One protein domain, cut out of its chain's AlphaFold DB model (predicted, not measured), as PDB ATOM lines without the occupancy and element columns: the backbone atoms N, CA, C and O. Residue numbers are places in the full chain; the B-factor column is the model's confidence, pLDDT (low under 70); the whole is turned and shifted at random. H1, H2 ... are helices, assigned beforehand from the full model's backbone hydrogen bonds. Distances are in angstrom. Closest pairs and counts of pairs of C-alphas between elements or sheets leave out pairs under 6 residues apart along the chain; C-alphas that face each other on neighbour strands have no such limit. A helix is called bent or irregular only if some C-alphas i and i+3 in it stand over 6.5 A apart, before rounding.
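What this domain is: This is residues 15 to 93 of the 401 residues of the protein "Uncharacterized protein LOC109766829" of Paramuricea clavata (UniProt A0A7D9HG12). A long, lopsided helical hairpin: one very long helix, H2, makes the length of the rod, and the shorter helix H1 folds back beside its first part, the two splaying apart away from the short link that joins them. Residues 57 to 93 of H2 stick out alone at one end, and residues 15 to 21 of H1 stand free as well. The printed part has 79 residues with two named helices, H1 then H2 along the chain, no named strand, and the class all helix. It is extended, with a radius of gyration of the C-alphas of 23.2 A, and the C-alphas span 80 by 19 by 14 A.

How they stand to each other: H2, residues 43 to 93, is the longest helix. It touches H1, residues 15 to 36, with residues 45 to 49 alone, and H1 touches it with residues 33 to 36 alone. The closest C-alphas of the two are those of Leu 33 and Ile 46, 7.3 A apart. They run opposite ways at a shallow tilt of 24 degrees and form a helical hairpin. Their centres are 23.4 A apart. In both H1 and H2, every O i to N i+4 pair is within hydrogen-bond range.

Where its parts are: H2 runs 75.3 A from C-alpha 43 at (88.663, 144.307, 238.398) to C-alpha 93 at (68.719, 209.757, 206.910). H1 begins with C-alpha 15 at (93.364, 176.554, 224.415) and measures 31.8 A from first to last C-alpha. Neither helix is bent.

The domain as a whole: The two C-alphas farthest apart are those of Glu 41 and Gln 93, at 79.9 A. The printed part has no cut, and the link from H1 to H2, six residues, is short. The mean pLDDT of the printed part is 79.8; residues 15 to 19, 36 and 39 to 42 are under 70.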
ATOM      1  N   ILE A  15      94.554 177.420 224.332       55.94
ATOM      2  CA  ILE A  15      93.364 176.554 224.415       55.94
ATOM      3  C   ILE A  15      93.508 175.323 223.503       55.94
ATOM      4  O   ILE A  15      93.114 174.222 223.877       55.94
ATOM      5  N   ASN A  16      94.106 175.486 222.320       58.28
ATOM      6  CA  ASN A  16      94.314 174.368 221.397       58.28
ATOM      7  C   ASN A  16      95.372 173.371 221.905       58.28
ATOM      8  O   ASN A  16      95.216 172.172 221.687       58.28
ATOM      9  N   ALA A  17      96.416 173.840 222.598       60.25
ATOM     10  CA  ALA A  17      97.439 172.968 223.179       60.25
ATOM     11  C   ALA A  17      96.882 172.094 224.320       60.25
ATOM     12  O   ALA A  17      97.184 170.901 224.374       60.25
ATOM     13  N   ASP A  18      96.012 172.653 225.167       69.81
ATOM     14  CA  ASP A  18      95.359 171.905 226.251       69.81
ATOM     15  C   ASP A  18      94.412 170.818 225.713       69.81
ATOM     16  O   ASP A  18      94.363 169.707 226.245       69.81
ATOM     17  N   MET A  19      93.699 171.092 224.615       66.12
ATOM     18  CA  MET A  19      92.790 170.119 223.996       66.12
ATOM     19  C   MET A  19      93.527 168.926 223.373       66.12
ATOM     20  O   MET A  19      93.067 167.789 223.501       66.12
ATOM     21  N   GLU A  20      94.672 169.159 222.730       71.81
ATOM     22  CA  GLU A  20      95.508 168.074 222.193       71.81
ATOM     23  C   GLU A  20      96.152 167.245 223.316       71.81
ATOM     24  O   GLU A  20      96.226 166.020 223.205       71.81
ATOM     25  N   GLY A  21      96.522 167.875 224.440       79.06
ATOM     26  CA  GLY A  21      96.981 167.169 225.642       79.06
ATOM     27  C   GLY A  21      95.918 166.222 226.211       79.06
ATOM     28  O   GLY A  21      96.185 165.037 226.412       79.06
ATOM     29  N   ILE A  22      94.680 166.703 226.369       74.00
ATOM     30  CA  ILE A  22      93.554 165.892 226.869       74.00
ATOM     31  C   ILE A  22      93.245 164.719 225.923       74.00
ATOM     32  O   ILE A  22      92.932 163.611 226.369       74.00
ATOM     33  N   LYS A  23      93.339 164.940 224.609       74.56
ATOM     34  CA  LYS A  23      93.105 163.900 223.600       74.56
ATOM     35  C   LYS A  23      94.178 162.809 223.646       74.56
ATOM     36  O   LYS A  23      93.847 161.624 223.549       74.56
ATOM     37  N   LEU A  24      95.442 163.187 223.839       81.94
ATOM     38  CA  LEU A  24      96.542 162.241 224.016       81.94
ATOM     39  C   LEU A  24      96.342 161.385 225.277       81.94
ATOM     40  O   LEU A  24      96.449 160.159 225.204       81.94
ATOM     41  N   ASP A  25      95.957 162.006 226.393       79.94
ATOM     42  CA  ASP A  25      95.694 161.307 227.657       79.94
ATOM     43  C   ASP A  25      94.545 160.295 227.539       79.94
ATOM     44  O   ASP A  25      94.665 159.168 228.023       79.94
ATOM     45  N   LEU A  26      93.461 160.648 226.839       76.38
ATOM     46  CA  LEU A  26      92.346 159.733 226.562       76.38
ATOM     47  C   LEU A  26      92.787 158.512 225.743       76.38
ATOM     48  O   LEU A  26      92.407 157.387 226.064       76.38
ATOM     49  N   THR A  27      93.633 158.722 224.733       77.81
ATOM     50  CA  THR A  27      94.115 157.650 223.846       77.81
ATOM     51  C   THR A  27      95.040 156.676 224.591       77.81
ATOM     52  O   THR A  27      94.973 155.454 224.414       77.81
ATOM     53  N   ILE A  28      95.886 157.204 225.485       81.75
ATOM     54  CA  ILE A  28      96.745 156.400 226.368       81.75
ATOM     55  C   ILE A  28      95.891 155.595 227.355       81.75
ATOM     56  O   ILE A  28      96.177 154.421 227.612       81.75
ATOM     57  N   LEU A  29      94.837 156.204 227.902       79.56
ATOM     58  CA  LEU A  29      93.942 155.550 228.853       79.56
ATOM     59  C   LEU A  29      93.151 154.409 228.196       79.56
ATOM     60  O   LEU A  29      93.038 153.334 228.782       79.56
ATOM     61  N   GLU A  30      92.670 154.614 226.969       83.06
ATOM     62  CA  GLU A  30      91.987 153.594 226.166       83.06
ATOM     63  C   GLU A  30      92.911 152.410 225.849       83.06
ATOM     64  O   GLU A  30      92.543 151.255 226.062       83.06
ATOM     65  N   SER A  31      94.154 152.690 225.452       80.81
ATOM     66  CA  SER A  31      95.157 151.651 225.181       80.81
ATOM     67  C   SER A  31      95.470 150.815 226.429       80.81
ATOM     68  O   SER A  31      95.591 149.592 226.351       80.81
ATOM     69  N   ARG A  32      95.554 151.455 227.606       78.56
ATOM     70  CA  ARG A  32      95.760 150.761 228.889       78.56
ATOM     71  C   ARG A  32      94.547 149.943 229.317       78.56
ATOM     72  O   ARG A  32      94.727 148.853 229.847       78.56
ATOM     73  N   LEU A  33      93.335 150.440 229.075       74.81
ATOM     74  CA  LEU A  33      92.100 149.705 229.350       74.81
ATOM     75  C   LEU A  33      92.014 148.439 228.487       74.81
ATOM     76  O   LEU A  33      91.699 147.372 229.002       74.81
ATOM     77  N   LEU A  34      92.332 148.544 227.193       77.31
ATOM     78  CA  LEU A  34      92.338 147.401 226.276       77.31
ATOM     79  C   LEU A  34      93.397 146.359 226.655       77.31
ATOM     80  O   LEU A  34      93.113 145.165 226.598       77.31
ATOM     81  N   ALA A  35      94.579 146.795 227.100       77.44
ATOM     82  CA  ALA A  35      95.602 145.895 227.630       77.44
ATOM     83  C   ALA A  35      95.145 145.215 228.936       77.44
ATOM     84  O   ALA A  35      95.239 143.996 229.056       77.44
ATOM     85  N   ALA A  36      94.569 145.969 229.878       69.06
ATOM     86  CA  ALA A  36      94.099 145.440 231.162       69.06
ATOM     87  C   ALA A  36      92.913 144.468 231.022       69.06
ATOM     88  O   ALA A  36      92.793 143.532 231.801       69.06
ATOM     89  N   LEU A  37      92.049 144.649 230.016       73.50
ATOM     90  CA  LEU A  37      90.946 143.722 229.729       73.50
ATOM     91  C   LEU A  37      91.412 142.378 229.145       73.50
ATOM     92  O   LEU A  37      90.631 141.430 229.126       73.50
ATOM     93  N   SER A  38      92.654 142.287 228.659       80.56
ATOM     94  CA  SER A  38      93.201 141.043 228.100       80.56
ATOM     95  C   SER A  38      93.722 140.068 229.165       80.56
ATOM     96  O   SER A  38      93.866 138.877 228.890       80.56
ATOM     97  N   GLU A  39      93.930 140.539 230.395       67.69
ATOM     98  CA  GLU A  39      94.429 139.754 231.523       67.69
ATOM     99  C   GLU A  39      93.356 139.763 232.631       67.69
ATOM    100  O   GLU A  39      93.044 140.797 233.208       67.69
ATOM    101  N   ASN A  40      92.725 138.618 232.911       57.72
ATOM    102  CA  ASN A  40      91.522 138.481 233.761       57.72
ATOM    103  C   ASN A  40      91.698 138.815 235.273       57.72
ATOM    104  O   ASN A  40      90.904 138.355 236.091       57.72
ATOM    105  N   GLU A  41      92.698 139.605 235.679       68.88
ATOM    106  CA  GLU A  41      93.010 139.899 237.094       68.88
ATOM    107  C   GLU A  41      92.731 141.349 237.545       68.88
ATOM    108  O   GLU A  41      92.954 141.688 238.707       68.88
ATOM    109  N   TYR A  42      92.168 142.213 236.694       67.88
ATOM    110  CA  TYR A  42      92.184 143.669 236.928       67.88
ATOM    111  C   TYR A  42      90.835 144.338 237.248       67.88
ATOM    112  O   TYR A  42      90.599 145.493 236.884       67.88
ATOM    113  N   GLU A  43      89.938 143.682 237.989       78.69
ATOM    114  CA  GLU A  43      88.663 144.307 238.398       78.69
ATOM    115  C   GLU A  43      88.883 145.589 239.241       78.69
ATOM    116  O   GLU A  43      88.099 146.539 239.157       78.69
ATOM    117  N   SER A  44      89.975 145.681 240.012       79.00
ATOM    118  CA  SER A  44      90.335 146.906 240.750       79.00
ATOM    119  C   SER A  44      90.699 148.068 239.824       79.00
ATOM    120  O   SER A  44      90.235 149.193 240.033       79.00
ATOM    121  N   ASP A  45      91.473 147.800 238.775       79.44
ATOM    122  CA  ASP A  45      91.982 148.832 237.869       79.44
ATOM    123  C   ASP A  45      90.894 149.297 236.904       79.44
ATOM    124  O   ASP A  45      90.781 150.492 236.625       79.44
ATOM    125  N   ILE A  46      90.003 148.390 236.496       79.00
ATOM    126  CA  ILE A  46      88.784 148.735 235.754       79.00
ATOM    127  C   ILE A  46      87.912 149.692 236.576       79.00
ATOM    128  O   ILE A  46      87.408 150.689 236.049       79.00
ATOM    129  N   ASN A  47      87.743 149.438 237.877       79.00
ATOM    130  CA  ASN A  47      86.956 150.323 238.734       79.00
ATOM    131  C   ASN A  47      87.631 151.688 238.947       79.00
ATOM    132  O   ASN A  47      86.942 152.711 238.903       79.00
ATOM    133  N   LEU A  48      88.960 151.737 239.074       84.12
ATOM    134  CA  LEU A  48      89.707 152.998 239.128       84.12
ATOM    135  C   LEU A  48      89.587 153.799 237.819       84.12
ATOM    136  O   LEU A  48      89.368 155.014 237.849       84.12
ATOM    137  N   LEU A  49      89.674 153.128 236.668       78.44
ATOM    138  CA  LEU A  49      89.513 153.751 235.353       78.44
ATOM    139  C   LEU A  49      88.096 154.304 235.158       78.44
ATOM    140  O   LEU A  49      87.948 155.432 234.691       78.44
ATOM    141  N   ARG A  50      87.054 153.587 235.602       80.19
ATOM    142  CA  ARG A  50      85.663 154.086 235.581       80.19
ATOM    143  C   ARG A  50      85.481 155.367 236.399       80.19
ATOM    144  O   ARG A  50      84.698 156.229 235.999       80.19
ATOM    145  N   VAL A  51      86.169 155.502 237.535       88.50
ATOM    146  CA  VAL A  51      86.122 156.727 238.356       88.50
ATOM    147  C   VAL A  51      86.778 157.892 237.617       88.50
ATOM    148  O   VAL A  51      86.141 158.933 237.459       88.50
ATOM    149  N   LYS A  52      87.989 157.701 237.079       84.38
ATOM    150  CA  LYS A  52      88.695 158.749 236.317       84.38
ATOM    151  C   LYS A  52      87.938 159.183 235.060       84.38
ATOM    152  O   LYS A  52      87.902 160.368 234.736       84.38
ATOM    153  N   LEU A  53      87.284 158.246 234.376       82.62
ATOM    154  CA  LEU A  53      86.484 158.543 233.188       82.62
ATOM    155  C   LEU A  53      85.261 159.408 233.543       82.62
ATOM    156  O   LEU A  53      84.992 160.395 232.862       82.62
ATOM    157  N   LYS A  54      84.592 159.140 234.677       80.69
ATOM    158  CA  LYS A  54      83.514 160.004 235.196       80.69
ATOM    159  C   LYS A  54      83.988 161.406 235.588       80.69
ATOM    160  O   LYS A  54      83.231 162.363 235.418       80.69
ATOM    161  N   GLU A  55      85.200 161.540 236.126       83.31
ATOM    162  CA  GLU A  55      85.793 162.849 236.435       83.31
ATOM    163  C   GLU A  55      86.049 163.653 235.153       83.31
ATOM    164  O   GLU A  55      85.620 164.806 235.062       83.31
ATOM    165  N   LEU A  56      86.638 163.026 234.126       77.56
ATOM    166  CA  LEU A  56      86.863 163.649 232.815       77.56
ATOM    167  C   LEU A  56      85.551 164.035 232.115       77.56
ATOM    168  O   LEU A  56      85.437 165.147 231.605       77.56
ATOM    169  N   GLU A  57      84.516 163.191 232.164       77.88
ATOM    170  CA  GLU A  57      83.170 163.548 231.680       77.88
ATOM    171  C   GLU A  57      82.574 164.760 232.418       77.88
ATOM    172  O   GLU A  57      81.747 165.496 231.871       77.88
ATOM    173  N   GLY A  58      82.938 164.964 233.687       83.06
ATOM    174  CA  GLY A  58      82.589 166.166 234.443       83.06
ATOM    175  C   GLY A  58      83.285 167.413 233.897       83.06
ATOM    176  O   GLY A  58      82.636 168.442 233.705       83.06
ATOM    177  N   VAL A  59      84.581 167.307 233.590       79.75
ATOM    178  CA  VAL A  59      85.379 168.398 233.007       79.75
ATOM    179  C   VAL A  59      84.864 168.781 231.617       79.75
ATOM    180  O   VAL A  59      84.618 169.961 231.372       79.75
ATOM    181  N   VAL A  60      84.601 167.805 230.743       77.94
ATOM    182  CA  VAL A  60      84.071 168.052 229.387       77.94
ATOM    183  C   VAL A  60      82.701 168.738 229.441       77.94
ATOM    184  O   VAL A  60      82.487 169.736 228.757       77.94
ATOM    185  N   ARG A  61      81.791 168.290 230.320       76.44
ATOM    186  CA  ARG A  61      80.478 168.944 230.499       76.44
ATOM    187  C   ARG A  61      80.592 170.387 230.989       76.44
ATOM    188  O   ARG A  61      79.814 171.237 230.559       76.44
ATOM    189  N   ASN A  62      81.547 170.669 231.874       81.62
ATOM    190  CA  ASN A  62      81.812 172.037 232.312       81.62
ATOM    191  C   ASN A  62      82.359 172.894 231.160       81.62
ATOM    192  O   ASN A  62      81.964 174.051 231.032       81.62
ATOM    193  N   GLN A  63      83.204 172.328 230.295       81.19
ATOM    194  CA  GLN A  63      83.729 173.027 229.122       81.19
ATOM    195  C   GLN A  63      82.632 173.344 228.096       81.19
ATOM    196  O   GLN A  63      82.588 174.458 227.575       81.19
ATOM    197  N   ASP A  64      81.700 172.420 227.850       79.75
ATOM    198  CA  ASP A  64      80.548 172.657 226.968       79.75
ATOM    199  C   ASP A  64      79.640 173.781 227.484       79.75
ATOM    200  O   ASP A  64      79.138 174.595 226.705       79.75
ATOM    201  N   GLU A  65      79.451 173.868 228.803       80.44
ATOM    202  CA  GLU A  65      78.703 174.954 229.440       80.44
ATOM    203  C   GLU A  65      79.436 176.301 229.313       80.44
ATOM    204  O   GLU A  65      78.809 177.322 229.022       80.44
ATOM    205  N   VAL A  66      80.766 176.322 229.464       81.06
ATOM    206  CA  VAL A  66      81.581 177.527 229.224       81.06
ATOM    207  C   VAL A  66      81.492 177.959 227.758       81.06
ATOM    208  O   VAL A  66      81.204 179.125 227.480       81.06
ATOM    209  N   ASN A  67      81.645 177.025 226.817       84.06
ATOM    210  CA  ASN A  67      81.516 177.288 225.383       84.06
ATOM    211  C   ASN A  67      80.120 177.823 225.035       84.06
ATOM    212  O   ASN A  67      79.996 178.781 224.269       84.06
ATOM    213  N   ARG A  68      79.062 177.266 225.639       86.69
ATOM    214  CA  ARG A  68      77.691 177.767 225.481       86.69
ATOM    215  C   ARG A  68      77.563 179.218 225.944       86.69
ATOM    216  O   ARG A  68      77.004 180.024 225.204       86.69
ATOM    217  N   ARG A  69      78.106 179.569 227.114       79.31
ATOM    218  CA  ARG A  69      78.071 180.954 227.622       79.31
ATOM    219  C   ARG A  69      78.815 181.923 226.713       79.31
ATOM    220  O   ARG A  69      78.289 182.993 226.425       79.31
ATOM    221  N   ILE A  70      79.981 181.532 226.197       83.94
ATOM    222  CA  ILE A  70      80.738 182.343 225.231       83.94
ATOM    223  C   ILE A  70      79.909 182.585 223.960       83.94
ATOM    224  O   ILE A  70      79.862 183.704 223.449       83.94
ATOM    225  N   ILE A  71      79.215 181.561 223.449       88.19
ATOM    226  CA  ILE A  71      78.326 181.706 222.286       88.19
ATOM    227  C   ILE A  71      77.163 182.657 222.603       88.19
ATOM    228  O   ILE A  71      76.874 183.545 221.799       88.19
ATOM    229  N   GLU A  72      76.516 182.512 223.760       83.44
ATOM    230  CA  GLU A  72      75.414 183.385 224.188       83.44
ATOM    231  C   GLU A  72      75.856 184.852 224.321       83.44
ATOM    232  O   GLU A  72      75.171 185.754 223.825       83.44
ATOM    233  N   GLU A  73      77.030 185.101 224.905       84.06
ATOM    234  CA  GLU A  73      77.619 186.440 224.995       84.06
ATOM    235  C   GLU A  73      77.947 187.007 223.609       84.06
ATOM    236  O   GLU A  73      77.596 188.150 223.309       84.06
ATOM    237  N   ASN A  74      78.531 186.209 222.712       81.31
ATOM    238  CA  ASN A  74      78.833 186.643 221.346       81.31
ATOM    239  C   ASN A  74      77.568 186.984 220.541       81.31
ATOM    240  O   ASN A  74      77.543 187.978 219.808       81.31
ATOM    241  N   VAL A  75      76.488 186.211 220.699       88.06
ATOM    242  CA  VAL A  75      75.181 186.513 220.086       88.06
ATOM    243  C   VAL A  75      74.610 187.822 220.640       88.06
ATOM    244  O   VAL A  75      74.081 188.644 219.878       88.06
ATOM    245  N   PHE A  76      74.759 188.058 221.944       86.50
ATOM    246  CA  PHE A  76      74.363 189.312 222.580       86.50
ATOM    247  C   PHE A  76      75.165 190.510 222.038       86.50
ATOM    248  O   PHE A  76      74.569 191.517 221.637       86.50
ATOM    249  N   PHE A  77      76.492 190.393 221.935       78.88
ATOM    250  CA  PHE A  77      77.352 191.442 221.372       78.88
ATOM    251  C   PHE A  77      77.023 191.742 219.908       78.88
ATOM    252  O   PHE A  77      76.866 192.912 219.545       78.88
ATOM    253  N   LYS A  78      76.826 190.710 219.078       86.75
ATOM    254  CA  LYS A  78      76.439 190.874 217.668       86.75
ATOM    255  C   LYS A  78      75.098 191.596 217.525       86.75
ATOM    256  O   LYS A  78      74.967 192.501 216.705       86.75
ATOM    257  N   SER A  79      74.121 191.256 218.365       87.19
ATOM    258  CA  SER A  79      72.811 191.922 218.378       87.19
ATOM    259  C   SER A  79      72.923 193.406 218.746       87.19
ATOM    260  O   SER A  79      72.255 194.252 218.149       87.19
ATOM    261  N   LYS A  80      73.805 193.744 219.696       83.19
ATOM    262  CA  LYS A  80      74.064 195.131 220.108       83.19
ATOM    263  C   LYS A  80      74.772 195.940 219.016       83.19
ATOM    264  O   LYS A  80      74.422 197.101 218.813       83.19
ATOM    265  N   LEU A  81      75.709 195.330 218.289       86.31
ATOM    266  CA  LEU A  81      76.367 195.958 217.138       86.31
ATOM    267  C   LEU A  81      75.369 196.277 216.017       86.31
ATOM    268  O   LEU A  81      75.317 197.419 215.565       86.31
ATOM    269  N   LEU A  82      74.506 195.324 215.652       89.31
ATOM    270  CA  LEU A  82      73.463 195.543 214.638       89.31
ATOM    271  C   LEU A  82      72.464 196.640 215.040       89.31
ATOM    272  O   LEU A  82      71.947 197.369 214.193       89.31
ATOM    273  N   PHE A  83      72.173 196.778 216.336       90.62
ATOM    274  CA  PHE A  83      71.339 197.870 216.838       90.62
ATOM    275  C   PHE A  83      72.011 199.238 216.660       90.62
ATOM    276  O   PHE A  83      71.363 200.185 216.212       90.62
ATOM    277  N   LEU A  84      73.305 199.343 216.980       84.62
ATOM    278  CA  LEU A  84      74.068 200.581 216.805       84.62
ATOM    279  C   LEU A  84      74.179 200.972 215.329       84.62
ATOM    280  O   LEU A  84      73.986 202.139 214.999       84.62
ATOM    281  N   GLU A  85      74.405 200.003 214.444       91.94
ATOM    282  CA  GLU A  85      74.442 200.224 212.996       91.94
ATOM    283  C   GLU A  85      73.125 200.826 212.477       91.94
ATOM    284  O   GLU A  85      73.126 201.857 211.800       91.94
ATOM    285  N   LYS A  86      71.978 200.266 212.888       90.94
ATOM    286  CA  LYS A  86      70.655 200.825 212.550       90.94
ATOM    287  C   LYS A  86      70.449 202.235 213.098       90.94
ATOM    288  O   LYS A  86      69.826 203.066 212.439       90.94
ATOM    289  N   LEU A  87      70.952 202.515 214.297       88.62
ATOM    290  CA  LEU A  87      70.838 203.836 214.912       88.62
ATOM    291  C   LEU A  87      71.643 204.879 214.123       88.62
ATOM    292  O   LEU A  87      71.131 205.965 213.854       88.62
ATOM    293  N   VAL A  88      72.854 204.527 213.684       91.12
ATOM    294  CA  VAL A  88      73.686 205.381 212.823       91.12
ATOM    295  C   VAL A  88      73.005 205.646 211.477       91.12
ATOM    296  O   VAL A  88      72.933 206.802 211.058       91.12
ATOM    297  N   LEU A  89      72.434 204.619 210.841       90.50
ATOM    298  CA  LEU A  89      71.694 204.769 209.580       90.50
ATOM    299  C   LEU A  89      70.455 205.669 209.719       90.50
ATOM    300  O   LEU A  89      70.179 206.491 208.849       90.50
ATOM    301  N   ASN A  90      69.728 205.577 210.833       88.81
ATOM    302  CA  ASN A  90      68.581 206.454 211.075       88.81
ATOM    303  C   ASN A  90      69.002 207.916 211.283       88.81
ATOM    304  O   ASN A  90      68.313 208.831 210.829       88.81
ATOM    305  N   MET A  91      70.138 208.153 211.948       84.06
ATOM    306  CA  MET A  91      70.657 209.510 212.122       84.06
ATOM    307  C   MET A  91      71.103 210.120 210.791       84.06
ATOM    308  O   MET A  91      70.821 211.292 210.553       84.06
ATOM    309  N   SER A  92      71.736 209.351 209.900       85.75
ATOM    310  CA  SER A  92      72.185 209.873 208.602       85.75
ATOM    311  C   SER A  92      71.021 210.229 207.668       85.75
ATOM    312  O   SER A  92      71.070 211.257 206.990       85.75
ATOM    313  N   GLN A  93      69.926 209.462 207.696       83.75
ATOM    314  CA  GLN A  93      68.719 209.757 206.910       83.75
ATOM    315  C   GLN A  93      67.982 211.018 207.391       83.75
ATOM    316  O   GLN A  93      67.410 211.753 206.584       83.75
TER     317      GLN A  93